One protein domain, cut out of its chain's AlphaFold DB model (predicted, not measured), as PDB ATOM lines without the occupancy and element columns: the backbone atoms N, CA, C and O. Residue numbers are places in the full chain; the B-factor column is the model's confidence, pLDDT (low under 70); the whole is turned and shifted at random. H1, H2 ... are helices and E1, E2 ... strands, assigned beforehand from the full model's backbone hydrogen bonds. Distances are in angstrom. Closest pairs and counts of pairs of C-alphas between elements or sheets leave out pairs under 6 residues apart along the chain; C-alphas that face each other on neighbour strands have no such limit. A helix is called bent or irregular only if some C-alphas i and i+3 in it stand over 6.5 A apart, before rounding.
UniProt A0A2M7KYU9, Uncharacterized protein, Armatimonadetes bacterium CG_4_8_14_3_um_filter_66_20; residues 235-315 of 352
ATOM      1  N   ASP A 235      -7.715 -33.370 -44.489       83.25
ATOM      2  CA  ASP A 235      -8.974 -34.110 -44.370       83.25
ATOM      3  C   ASP A 235      -9.231 -34.637 -42.947       83.25
ATOM      4  O   ASP A 235     -10.381 -34.881 -42.575       83.25
ATOM      5  N   GLN A 236      -8.187 -34.745 -42.126       89.00
ATOM      6  CA  GLN A 236      -8.222 -35.169 -40.725       89.00
ATOM      7  C   GLN A 236      -8.049 -33.999 -39.743       89.00
ATOM      8  O   GLN A 236      -7.869 -34.229 -38.545       89.00
ATOM      9  N   ALA A 237      -8.077 -32.754 -40.230       89.38
ATOM     10  CA  ALA A 237      -7.869 -31.589 -39.389       89.38
ATOM     11  C   ALA A 237      -8.970 -31.444 -38.325       89.38
ATOM     12  O   ALA A 237     -10.153 -31.666 -38.578       89.38
ATOM     13  N   THR A 238      -8.573 -31.018 -37.131       89.31
ATOM     14  CA  THR A 238      -9.469 -30.624 -36.037       89.31
ATOM     15  C   THR A 238      -9.060 -29.258 -35.504       89.31
ATOM     16  O   THR A 238      -7.916 -28.840 -35.684       89.31
ATOM     17  N   ILE A 239      -9.980 -28.558 -34.839       86.88
ATOM     18  CA  ILE A 239      -9.670 -27.296 -34.165       86.88
ATOM     19  C   ILE A 239      -9.583 -27.562 -32.663       86.88
ATOM     20  O   ILE A 239     -10.530 -28.069 -32.062       86.88
ATOM     21  N   ARG A 240      -8.436 -27.246 -32.053       86.25
ATOM     22  CA  ARG A 240      -8.215 -27.348 -30.600       86.25
ATOM     23  C   ARG A 240      -7.461 -26.116 -30.126       86.25
ATOM     24  O   ARG A 240      -6.426 -25.773 -30.699       86.25
ATOM     25  N   ALA A 241      -7.979 -25.457 -29.090       82.88
ATOM     26  CA  ALA A 241      -7.387 -24.244 -28.520       82.88
ATOM     27  C   ALA A 241      -7.036 -23.181 -29.587       82.88
ATOM     28  O   ALA A 241      -5.934 -22.638 -29.593       82.88
ATOM     29  N   GLY A 242      -7.951 -22.938 -30.537       78.56
ATOM     30  CA  GLY A 242      -7.783 -21.917 -31.583       78.56
ATOM     31  C   GLY A 242      -6.767 -22.242 -32.686       78.56
ATOM     32  O   GLY A 242      -6.463 -21.367 -33.487       78.56
ATOM     33  N   ASN A 243      -6.252 -23.472 -32.745       85.12
ATOM     34  CA  ASN A 243      -5.303 -23.916 -33.767       85.12
ATOM     35  C   ASN A 243      -5.872 -25.086 -34.570       85.12
ATOM     36  O   ASN A 243      -6.670 -25.867 -34.041       85.12
ATOM     37  N   PHE A 244      -5.418 -25.242 -35.813       87.81
ATOM     38  CA  PHE A 244      -5.636 -26.463 -36.583       87.81
ATOM     39  C   PHE A 244      -4.634 -27.537 -36.167       87.81
ATOM     40  O   PHE A 244      -3.449 -27.258 -35.984       87.81
ATOM     41  N   TRP A 245      -5.109 -28.773 -36.056       91.81
ATOM     42  CA  TRP A 245      -4.301 -29.933 -35.698       91.81
ATOM     43  C   TRP A 245      -4.591 -31.109 -36.613       91.81
ATOM     44  O   TRP A 245      -5.755 -31.377 -36.907       91.81
ATOM     45  N   VAL A 246      -3.553 -31.863 -36.967       91.00
ATOM     46  CA  VAL A 246      -3.677 -33.190 -37.580       91.00
ATOM     47  C   VAL A 246      -2.988 -34.189 -36.655       91.00
ATOM     48  O   VAL A 246      -1.785 -34.107 -36.422       91.00
ATOM     49  N   GLY A 247      -3.764 -35.105 -36.070       90.38
ATOM     50  CA  GLY A 247      -3.273 -35.945 -34.972       90.38
ATOM     51  C   GLY A 247      -2.888 -35.088 -33.763       90.38
ATOM     52  O   GLY A 247      -3.714 -34.322 -33.270       90.38
ATOM     53  N   ASP A 248      -1.638 -35.183 -33.315       91.06
ATOM     54  CA  ASP A 248      -1.091 -34.411 -32.188       91.06
ATOM     55  C   ASP A 248      -0.173 -33.260 -32.622       91.06
ATOM     56  O   ASP A 248       0.454 -32.620 -31.782       91.06
ATOM     57  N   GLU A 249      -0.124 -32.952 -33.920       90.25
ATOM     58  CA  GLU A 249       0.724 -31.888 -34.461       90.25
ATOM     59  C   GLU A 249      -0.107 -30.664 -34.868       90.25
ATOM     60  O   GLU A 249      -1.129 -30.813 -35.556       90.25
ATOM     61  N   PRO A 250       0.289 -29.445 -34.454       90.81
ATOM     62  CA  PRO A 250      -0.337 -28.229 -34.943       90.81
ATOM     63  C   PRO A 250       0.085 -27.999 -36.397       90.81
ATOM     64  O   PRO A 250       1.240 -28.218 -36.765       90.81
ATOM     65  N   VAL A 251      -0.847 -27.538 -37.228       87.94
ATOM     66  CA  VAL A 251      -0.607 -27.342 -38.661       87.94
ATOM     67  C   VAL A 251      -0.805 -25.889 -39.058       87.94
ATOM     68  O   VAL A 251      -1.819 -25.263 -38.751       87.94
ATOM     69  N   MET A 252       0.185 -25.353 -39.768       86.12
ATOM     70  CA  MET A 252       0.089 -24.049 -40.409       86.12
ATOM     71  C   MET A 252      -0.550 -24.221 -41.780       86.12
ATOM     72  O   MET A 252      -0.115 -25.062 -42.569       86.12
ATOM     73  N   ILE A 253      -1.572 -23.422 -42.063       84.94
ATOM     74  CA  ILE A 253      -2.259 -23.452 -43.347       84.94
ATOM     75  C   ILE A 253      -1.636 -22.409 -44.276       84.94
ATOM     76  O   ILE A 253      -1.510 -21.241 -43.911       84.94
ATOM     77  N   VAL A 254      -1.208 -22.845 -45.460       85.69
ATOM     78  CA  VAL A 254      -0.513 -22.022 -46.455       85.69
ATOM     79  C   VAL A 254      -1.043 -22.374 -47.838       85.69
ATOM     80  O   VAL A 254      -1.009 -23.537 -48.251       85.69
ATOM     81  N   GLY A 255      -1.512 -21.368 -48.570       84.62
ATOM     82  CA  GLY A 255      -2.122 -21.576 -49.873       84.62
ATOM     83  C   GLY A 255      -2.232 -20.322 -50.718       84.62
ATOM     84  O   GLY A 255      -2.169 -19.205 -50.206       84.62
ATOM     85  N   GLY A 256      -2.408 -20.534 -52.020       80.81
ATOM     86  CA  GLY A 256      -2.722 -19.474 -52.970       80.81
ATOM     87  C   GLY A 256      -4.199 -19.079 -52.915       80.81
ATOM     88  O   GLY A 256      -5.068 -19.930 -52.717       80.81
ATOM     89  N   MET A 257      -4.461 -17.792 -53.137       80.12
ATOM     90  CA  MET A 257      -5.798 -17.213 -53.290       80.12
ATOM     91  C   MET A 257      -5.933 -16.574 -54.674       80.12
ATOM     92  O   MET A 257      -4.986 -15.951 -55.161       80.12
ATOM     93  N   GLY A 258      -7.075 -16.763 -55.331       74.19
ATOM     94  CA  GLY A 258      -7.344 -16.201 -56.654       74.19
ATOM     95  C   GLY A 258      -8.567 -16.829 -57.313       74.19
ATOM     96  O   GLY A 258      -9.187 -17.720 -56.747       74.19
ATOM     97  N   TYR A 259      -8.923 -16.355 -58.508       76.44
ATOM     98  CA  TYR A 259     -10.146 -16.764 -59.202       76.44
ATOM     99  C   TYR A 259      -9.888 -17.943 -60.159       76.44
ATOM    100  O   TYR A 259      -9.234 -18.934 -59.820       76.44
ATOM    101  N   ASN A 260     -10.386 -17.851 -61.394       73.81
ATOM    102  CA  ASN A 260     -10.230 -18.880 -62.422       73.81
ATOM    103  C   ASN A 260      -8.756 -19.165 -62.768       73.81
ATOM    104  O   ASN A 260      -8.432 -20.255 -63.241       73.81
ATOM    105  N   GLU A 261      -7.850 -18.225 -62.500       74.25
ATOM    106  CA  GLU A 261      -6.410 -18.382 -62.690       74.25
ATOM    107  C   GLU A 261      -5.823 -19.462 -61.777       74.25
ATOM    108  O   GLU A 261      -4.919 -20.185 -62.205       74.25
ATOM    109  N   ILE A 262      -6.347 -19.612 -60.553       77.81
ATOM    110  CA  ILE A 262      -5.947 -20.707 -59.661       77.81
ATOM    111  C   ILE A 262      -6.424 -22.032 -60.219       77.81
ATOM    112  O   ILE A 262      -5.621 -22.955 -60.301       77.81
ATOM    113  N   LYS A 263      -7.678 -22.115 -60.678       77.75
ATOM    114  CA  LYS A 263      -8.242 -23.346 -61.255       77.75
ATOM    115  C   LYS A 263      -7.408 -23.845 -62.437       77.75
ATOM    116  O   LYS A 263      -7.094 -25.030 -62.515       77.75
ATOM    117  N   ALA A 264      -6.959 -22.936 -63.304       78.81
ATOM    118  CA  ALA A 264      -6.055 -23.262 -64.409       78.81
ATOM    119  C   ALA A 264      -4.648 -23.705 -63.951       78.81
ATOM    120  O   ALA A 264      -3.983 -24.466 -64.653       78.81
ATOM    121  N   ALA A 265      -4.191 -23.238 -62.788       79.12
ATOM    122  CA  ALA A 265      -2.879 -23.545 -62.221       79.12
ATOM    123  C   ALA A 265      -2.890 -24.696 -61.195       79.12
ATOM    124  O   ALA A 265      -1.818 -25.137 -60.784       79.12
ATOM    125  N   LEU A 266      -4.058 -25.220 -60.798       80.50
ATOM    126  CA  LEU A 266      -4.202 -26.282 -59.790       80.50
ATOM    127  C   LEU A 266      -3.221 -27.457 -59.962       80.50
ATOM    128  O   LEU A 266      -2.628 -27.852 -58.956       80.50
ATOM    129  N   PRO A 267      -2.968 -27.986 -61.182       81.12
ATOM    130  CA  PRO A 267      -2.048 -29.112 -61.359       81.12
ATOM    131  C   PRO A 267      -0.622 -28.852 -60.858       81.12
ATOM    132  O   PRO A 267       0.069 -29.801 -60.490       81.12
ATOM    133  N   THR A 268      -0.186 -27.588 -60.836       79.88
ATOM    134  CA  THR A 268       1.152 -27.176 -60.387       79.88
ATOM    135  C   THR A 268       1.130 -26.455 -59.036       79.88
ATOM    136  O   THR A 268       2.182 -26.281 -58.428       79.88
ATOM    137  N   MET A 269      -0.046 -26.083 -58.510       83.81
ATOM    138  CA  MET A 269      -0.180 -25.352 -57.238       83.81
ATOM    139  C   MET A 269       0.399 -26.104 -56.037       83.81
ATOM    140  O   MET A 269       1.016 -25.501 -55.160       83.81
ATOM    141  N   ARG A 270       0.255 -27.432 -56.002       81.88
ATOM    142  CA  ARG A 270       0.828 -28.259 -54.928       81.88
ATOM    143  C   ARG A 270       2.356 -28.211 -54.903       81.88
ATOM    144  O   ARG A 270       2.960 -28.371 -53.846       81.88
ATOM    145  N   ASP A 271       2.981 -27.976 -56.056       84.94
ATOM    146  CA  ASP A 271       4.433 -28.019 -56.169       84.94
ATOM    147  C   ASP A 271       5.063 -26.810 -55.461       84.94
ATOM    148  O   ASP A 271       6.175 -26.928 -54.961       84.94
ATOM    149  N   PHE A 272       4.326 -25.704 -55.276       86.94
ATOM    150  CA  PHE A 272       4.745 -24.545 -54.471       86.94
ATOM    151  C   PHE A 272       4.869 -24.832 -52.964       86.94
ATOM    152  O   PHE A 272       5.301 -23.957 -52.216       86.94
ATOM    153  N   GLY A 273       4.503 -26.033 -52.504       83.69
ATOM    154  CA  GLY A 273       4.502 -26.386 -51.081       83.69
ATOM    155  C   GLY A 273       3.239 -25.931 -50.347       83.69
ATOM    156  O   GLY A 273       3.203 -25.935 -49.117       83.69
ATOM    157  N   PHE A 274       2.200 -25.543 -51.088       87.94
ATOM    158  CA  PHE A 274       0.895 -25.231 -50.525       87.94
ATOM    159  C   PHE A 274       0.199 -26.487 -50.002       87.94
ATOM    160  O   PHE A 274       0.297 -27.573 -50.577       87.94
ATOM    161  N   ASN A 275      -0.541 -26.317 -48.909       85.56
ATOM    162  CA  ASN A 275      -1.427 -27.334 -48.354       85.56
ATOM    163  C   ASN A 275      -2.905 -26.939 -48.467       85.56
ATOM    164  O   ASN A 275      -3.766 -27.710 -48.077       85.56
ATOM    165  N   THR A 276      -3.225 -25.785 -49.042       86.12
ATOM    166  CA  THR A 276      -4.602 -25.380 -49.327       86.12
ATOM    167  C   THR A 276      -4.637 -24.470 -50.558       86.12
ATOM    168  O   THR A 276      -3.614 -23.929 -50.975       86.12
ATOM    169  N   VAL A 277      -5.818 -24.301 -51.143       84.94
ATOM    170  CA  VAL A 277      -6.156 -23.331 -52.198       84.94
ATOM    171  C   VAL A 277      -7.546 -22.744 -51.937       84.94
ATOM    172  O   VAL A 277      -8.372 -23.361 -51.263       84.94
ATOM    173  N   GLY A 278      -7.839 -21.557 -52.454       77.88
ATOM    174  CA  GLY A 278      -9.198 -21.020 -52.381       77.88
ATOM    175  C   GLY A 278      -9.448 -19.850 -53.321       77.88
ATOM    176  O   GLY A 278      -8.508 -19.265 -53.859       77.88
ATOM    177  N   ASP A 279     -10.725 -19.505 -53.470       71.75
ATOM    178  CA  ASP A 279     -11.201 -18.307 -54.163       71.75
ATOM    179  C   ASP A 279     -12.094 -17.462 -53.228       71.75
ATOM    180  O   ASP A 279     -12.449 -17.909 -52.138       71.75
ATOM    181  N   ASP A 280     -12.415 -16.218 -53.592       65.50
ATOM    182  CA  ASP A 280     -13.179 -15.310 -52.712       65.50
ATOM    183  C   ASP A 280     -14.680 -15.647 -52.601       65.50
ATOM    184  O   ASP A 280     -15.369 -15.069 -51.759       65.50
ATOM    185  N   TYR A 281     -15.213 -16.531 -53.452       59.97
ATOM    186  CA  TYR A 281     -16.662 -16.674 -53.660       59.97
ATOM    187  C   TYR A 281     -17.215 -18.054 -53.274       59.97
ATOM    188  O   TYR A 281     -18.353 -18.144 -52.812       59.97
ATOM    189  N   ASP A 282     -16.417 -19.111 -53.394       54.53
ATOM    190  CA  ASP A 282     -16.782 -20.500 -53.159       54.53
ATOM    191  C   ASP A 282     -15.946 -21.072 -52.008       54.53
ATOM    192  O   ASP A 282     -14.743 -21.226 -52.152       54.53
ATOM    193  N   ASN A 283     -16.593 -21.437 -50.888       53.56
ATOM    194  CA  ASN A 283     -16.212 -22.476 -49.901       53.56
ATOM    195  C   ASN A 283     -14.710 -22.741 -49.582       53.56
ATOM    196  O   ASN A 283     -14.374 -23.818 -49.089       53.56
ATOM    197  N   GLY A 284     -13.811 -21.787 -49.809       56.59
ATOM    198  CA  GLY A 284     -12.364 -21.973 -49.752       56.59
ATOM    199  C   GLY A 284     -11.734 -21.463 -48.458       56.59
ATOM    200  O   GLY A 284     -12.404 -20.921 -47.577       56.59
ATOM    201  N   TYR A 285     -10.409 -21.615 -48.352       58.06
ATOM    202  CA  TYR A 285      -9.620 -21.161 -47.194       58.06
ATOM    203  C   TYR A 285      -9.721 -19.639 -46.924       58.06
ATOM    204  O   TYR A 285      -9.645 -19.193 -45.782       58.06
ATOM    205  N   SER A 286      -9.926 -18.847 -47.978       57.69
ATOM    206  CA  SER A 286     -10.049 -17.375 -47.990       57.69
ATOM    207  C   SER A 286     -11.146 -16.817 -47.074       57.69
ATOM    208  O   SER A 286     -11.046 -15.684 -46.610       57.69
ATOM    209  N   CYS A 287     -12.178 -17.614 -46.790       57.62
ATOM    210  CA  CYS A 287     -13.324 -17.241 -45.964       57.62
ATOM    211  C   CYS A 287     -13.425 -18.078 -44.679       57.62
ATOM    212  O   CYS A 287     -14.513 -18.219 -44.111       57.62
ATOM    213  N   LEU A 288     -12.312 -18.665 -44.216       67.31
ATOM    214  CA  LEU A 288     -12.281 -19.363 -42.933       67.31
ATOM    215  C   LEU A 288     -12.376 -18.363 -41.789       67.31
ATOM    216  O   LEU A 288     -11.385 -17.808 -41.314       67.31
ATOM    217  N   GLN A 289     -13.588 -18.190 -41.287       66.12
ATOM    218  CA  GLN A 289     -13.779 -17.590 -39.987       66.12
ATOM    219  C   GLN A 289     -13.438 -18.643 -38.925       66.12
ATOM    220  O   GLN A 289     -14.212 -19.543 -38.661       66.12
ATOM    221  N   MET A 290     -12.260 -18.569 -38.301       66.56
ATOM    222  CA  MET A 290     -11.853 -19.574 -37.299       66.56
ATOM    223  C   MET A 290     -12.721 -19.563 -36.032       66.56
ATOM    224  O   MET A 290     -12.850 -20.584 -35.351       66.56
ATOM    225  N   MET A 291     -13.297 -18.401 -35.712       68.69
ATOM    226  CA  MET A 291     -14.076 -18.163 -34.500       68.69
ATOM    227  C   MET A 291     -15.338 -17.361 -34.826       68.69
ATOM    228  O   MET A 291     -15.251 -16.289 -35.429       68.69
ATOM    229  N   THR A 292     -16.499 -17.834 -34.383       76.38
ATOM    230  CA  THR A 292     -17.766 -17.081 -34.456       76.38
ATOM    231  C   THR A 292     -18.004 -16.244 -33.199       76.38
ATOM    232  O   THR A 292     -18.642 -15.197 -33.268       76.38
ATOM    233  N   ALA A 293     -17.435 -16.671 -32.068       74.81
ATOM    234  CA  ALA A 293     -17.413 -15.980 -30.780       74.81
ATOM    235  C   ALA A 293     -16.234 -16.512 -29.929       74.81
ATOM    236  O   ALA A 293     -15.609 -17.504 -30.310       74.81
ATOM    237  N   PRO A 294     -15.882 -15.905 -28.777       75.88
ATOM    238  CA  PRO A 294     -14.855 -16.454 -27.888       75.88
ATOM    239  C   PRO A 294     -15.165 -17.899 -27.466       75.88
ATOM    240  O   PRO A 294     -16.176 -18.162 -26.825       75.88
ATOM    241  N   GLY A 295     -14.284 -18.837 -27.821       73.38
ATOM    242  CA  GLY A 295     -14.463 -20.268 -27.543       73.38
ATOM    243  C   GLY A 295     -15.391 -21.020 -28.509       73.38
ATOM    244  O   GLY A 295     -15.512 -22.235 -28.379       73.38
ATOM    245  N   GLU A 296     -15.997 -20.343 -29.490       78.50
ATOM    246  CA  GLU A 296     -16.859 -20.958 -30.505       78.50
ATOM    247  C   GLU A 296     -16.187 -20.949 -31.879       78.50
ATOM    248  O   GLU A 296     -15.779 -19.900 -32.379       78.50
ATOM    249  N   HIS A 297     -16.098 -22.123 -32.500       74.81
ATOM    250  CA  HIS A 297     -15.516 -22.300 -33.828       74.81
ATOM    251  C   HIS A 297     -16.599 -22.329 -34.905       74.81
ATOM    252  O   HIS A 297     -17.672 -22.898 -34.697       74.81
ATOM    253  N   ASP A 298     -16.293 -21.791 -36.086       80.75
ATOM    254  CA  ASP A 298     -17.128 -22.003 -37.267       80.75
ATOM    255  C   ASP A 298     -17.109 -23.491 -37.640       80.75
ATOM    256  O   ASP A 298     -16.087 -24.043 -38.065       80.75
ATOM    257  N   GLY A 299     -18.258 -24.153 -37.499       81.19
ATOM    258  CA  GLY A 299     -18.421 -25.563 -37.848       81.19
ATOM    259  C   GLY A 299     -18.153 -25.869 -39.328       81.19
ATOM    260  O   GLY A 299     -17.945 -27.031 -39.675       81.19
ATOM    261  N   THR A 300     -18.122 -24.854 -40.198       83.69
ATOM    262  CA  THR A 300     -17.805 -24.998 -41.624       83.69
ATOM    263  C   THR A 300     -16.308 -24.944 -41.924       83.69
ATOM    264  O   THR A 300     -15.905 -25.364 -43.010       83.69
ATOM    265  N   ALA A 301     -15.465 -24.519 -40.976       82.12
ATOM    266  CA  ALA A 301     -14.047 -24.289 -41.236       82.12
ATOM    267  C   ALA A 301     -13.283 -25.567 -41.631       82.12
ATOM    268  O   ALA A 301     -12.583 -25.598 -42.642       82.12
ATOM    269  N   VAL A 302     -13.456 -26.653 -40.870       84.88
ATOM    270  CA  VAL A 302     -12.836 -27.953 -41.184       84.88
ATOM    271  C   VAL A 302     -13.397 -28.558 -42.482       84.88
ATOM    272  O   VAL A 302     -12.596 -28.976 -43.319       84.88
ATOM    273  N   PRO A 303     -14.729 -28.585 -42.720       85.81
ATOM    274  CA  PRO A 303     -15.284 -29.004 -44.009       85.81
ATOM    275  C   PRO A 303     -14.708 -28.259 -45.222       85.81
ATOM    276  O   PRO A 303     -14.338 -28.901 -46.202       85.81
ATOM    277  N   LYS A 304     -14.585 -26.927 -45.152       84.38
ATOM    278  CA  LYS A 304     -14.009 -26.102 -46.230       84.38
ATOM    279  C   LYS A 304     -12.529 -26.408 -46.458       84.38
ATOM    280  O   LYS A 304     -12.095 -26.569 -47.596       84.38
ATOM    281  N   LEU A 305     -11.759 -26.566 -45.378       83.88
ATOM    282  CA  LEU A 305     -10.346 -26.939 -45.467       83.88
ATOM    283  C   LEU A 305     -10.155 -28.319 -46.113       83.88
ATOM    284  O   LEU A 305      -9.260 -28.496 -46.938       83.88
ATOM    285  N   ARG A 306     -11.022 -29.286 -45.785       86.19
ATOM    286  CA  ARG A 306     -11.026 -30.609 -46.420       86.19
ATOM    287  C   ARG A 306     -11.317 -30.511 -47.916       86.19
ATOM    288  O   ARG A 306     -10.579 -31.103 -48.696       86.19
ATOM    289  N   ALA A 307     -12.349 -29.764 -48.307       84.50
ATOM    290  CA  ALA A 307     -12.699 -29.582 -49.716       84.50
ATOM    291  C   ALA A 307     -11.535 -28.960 -50.508       84.50
ATOM    292  O   ALA A 307     -11.155 -29.463 -51.561       84.50
ATOM    293  N   SER A 308     -10.905 -27.930 -49.941       85.69
ATOM    294  CA  SER A 308      -9.717 -27.293 -50.506       85.69
ATOM    295  C   SER A 308      -8.527 -28.254 -50.654       85.69
ATOM    296  O   SER A 308      -7.844 -28.271 -51.681       85.69
ATOM    297  N   TRP A 309      -8.273 -29.083 -49.637       86.69
ATOM    298  CA  TRP A 309      -7.224 -30.101 -49.677       86.69
ATOM    299  C   TRP A 309      -7.477 -31.144 -50.768       86.69
ATOM    300  O   TRP A 309      -6.559 -31.500 -51.507       86.69
ATOM    301  N   GLU A 310      -8.716 -31.624 -50.886       86.75
ATOM    302  CA  GLU A 310      -9.123 -32.563 -51.930       86.75
ATOM    303  C   GLU A 310      -8.946 -31.950 -53.323       86.75
ATOM    304  O   GLU A 310      -8.330 -32.584 -54.180       86.75
ATOM    305  N   GLU A 311      -9.376 -30.702 -53.533       85.12
ATOM    306  CA  GLU A 311      -9.218 -29.981 -54.803       85.12
ATOM    307  C   GLU A 311      -7.743 -29.848 -55.215       85.12
ATOM    308  O   GLU A 311      -7.378 -30.154 -56.353       85.12
ATOM    309  N   LEU A 312      -6.868 -29.473 -54.275       85.38
ATOM    310  CA  LEU A 312      -5.427 -29.351 -54.518       85.38
ATOM    311  C   LEU A 312      -4.762 -30.692 -54.879       85.38
ATOM    312  O   LEU A 312      -3.754 -30.723 -55.589       85.38
ATOM    313  N   ARG A 313      -5.283 -31.811 -54.361       83.06
ATOM    314  CA  ARG A 313      -4.631 -33.132 -54.428       83.06
ATOM    315  C   ARG A 313      -5.164 -34.038 -55.519       83.06
ATOM    316  O   ARG A 313      -4.383 -34.763 -56.137       83.06
ATOM    317  N   LEU A 314      -6.473 -34.023 -55.720       77.69
ATOM    318  CA  LEU A 314      -7.189 -34.885 -56.654       77.69
ATOM    319  C   LEU A 314      -7.495 -34.157 -57.972       77.69
ATOM    320  O   LEU A 314      -7.893 -34.799 -58.945       77.69
ATOM    321  N   GLY A 315      -7.256 -32.840 -58.025       66.38
ATOM    322  CA  GLY A 315      -7.718 -31.968 -59.100       66.38
ATOM    323  C   GLY A 315      -9.220 -31.704 -58.983       66.38
ATOM    324  O   GLY A 315      -9.897 -32.286 -58.138       66.38
TER     325      GLY A 315
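AT A GLANCE: This is residues 235 to 315 of the 352 residues of an uncharacterized protein of Armatimonadetes bacterium CG_4_8_14_3_um_filter_66_20 (UniProt A0A2M7KYU9). Helix H2 crosses E4 of a small parallel two-strand sheet, E3 and E4, and reaches from near the hairpin E1-E2 at one end of the domain to the irregular helix H1 at the other. The link of residues 279 to 300 folds back toward the hairpin's end before H2. The 81 printed residues hold two named helices and four named strands in the order E1 E2 E3 H1 E4 H2, a mixed class with under half of the residues in named elements. It is compact, with a radius of gyration of the C-alphas of 12.7 A and spans of 38 by 27 by 16 A.

HOW THE PARTS SIT: Begin at E1, residues 238 to 240, and E2, residues 243 to 246, an antiparallel hairpin with N 238 and O 245 at 2.8 A. Next find E3, residues 255 to 257, H1, residues 260 to 272, and E4, residues 276 to 278, a strand-helix-strand unit, two parallel neighbour strands with a helix between, its crossover right-handed; N 278 and O 256 are 3.2 A apart. H2, residues 301 to 314, has its closest C-alphas to E4 at Thr 276 and Trp 309, 5.4 A. H1, with residues 266 to 270 alone, touches H2, about perpendicular at 79 degrees; their closest C-alphas are Leu 266 and Leu 312, 6.2 A. Every O i to N i+4 pair in H2 is within hydrogen-bond range; H1 has 4 of 9, and 7 of 10 O i to N i+3 pairs.

IN THESE COORDINATES: Find C-alpha 238 at (-9.469, -30.624, -36.037), where E1 begins; it is 6.5 A long, E2 10.2 A, E3 6.7 A and E4 7.0 A. H1, 17.9 A, is irregular: C-alphas 264 and 267 are 7.7 A apart. H2, 19.9 A, ends at C-alpha 314, (-7.189, -34.885, -56.654).

THE WHOLE: The farthest C-alphas, Ala 264 and Pro 294, are 38.2 A apart. The printed part has no cut; the link E4 to H2 is long, and pLDDT is under 70 at residues 280 to 291 and 315.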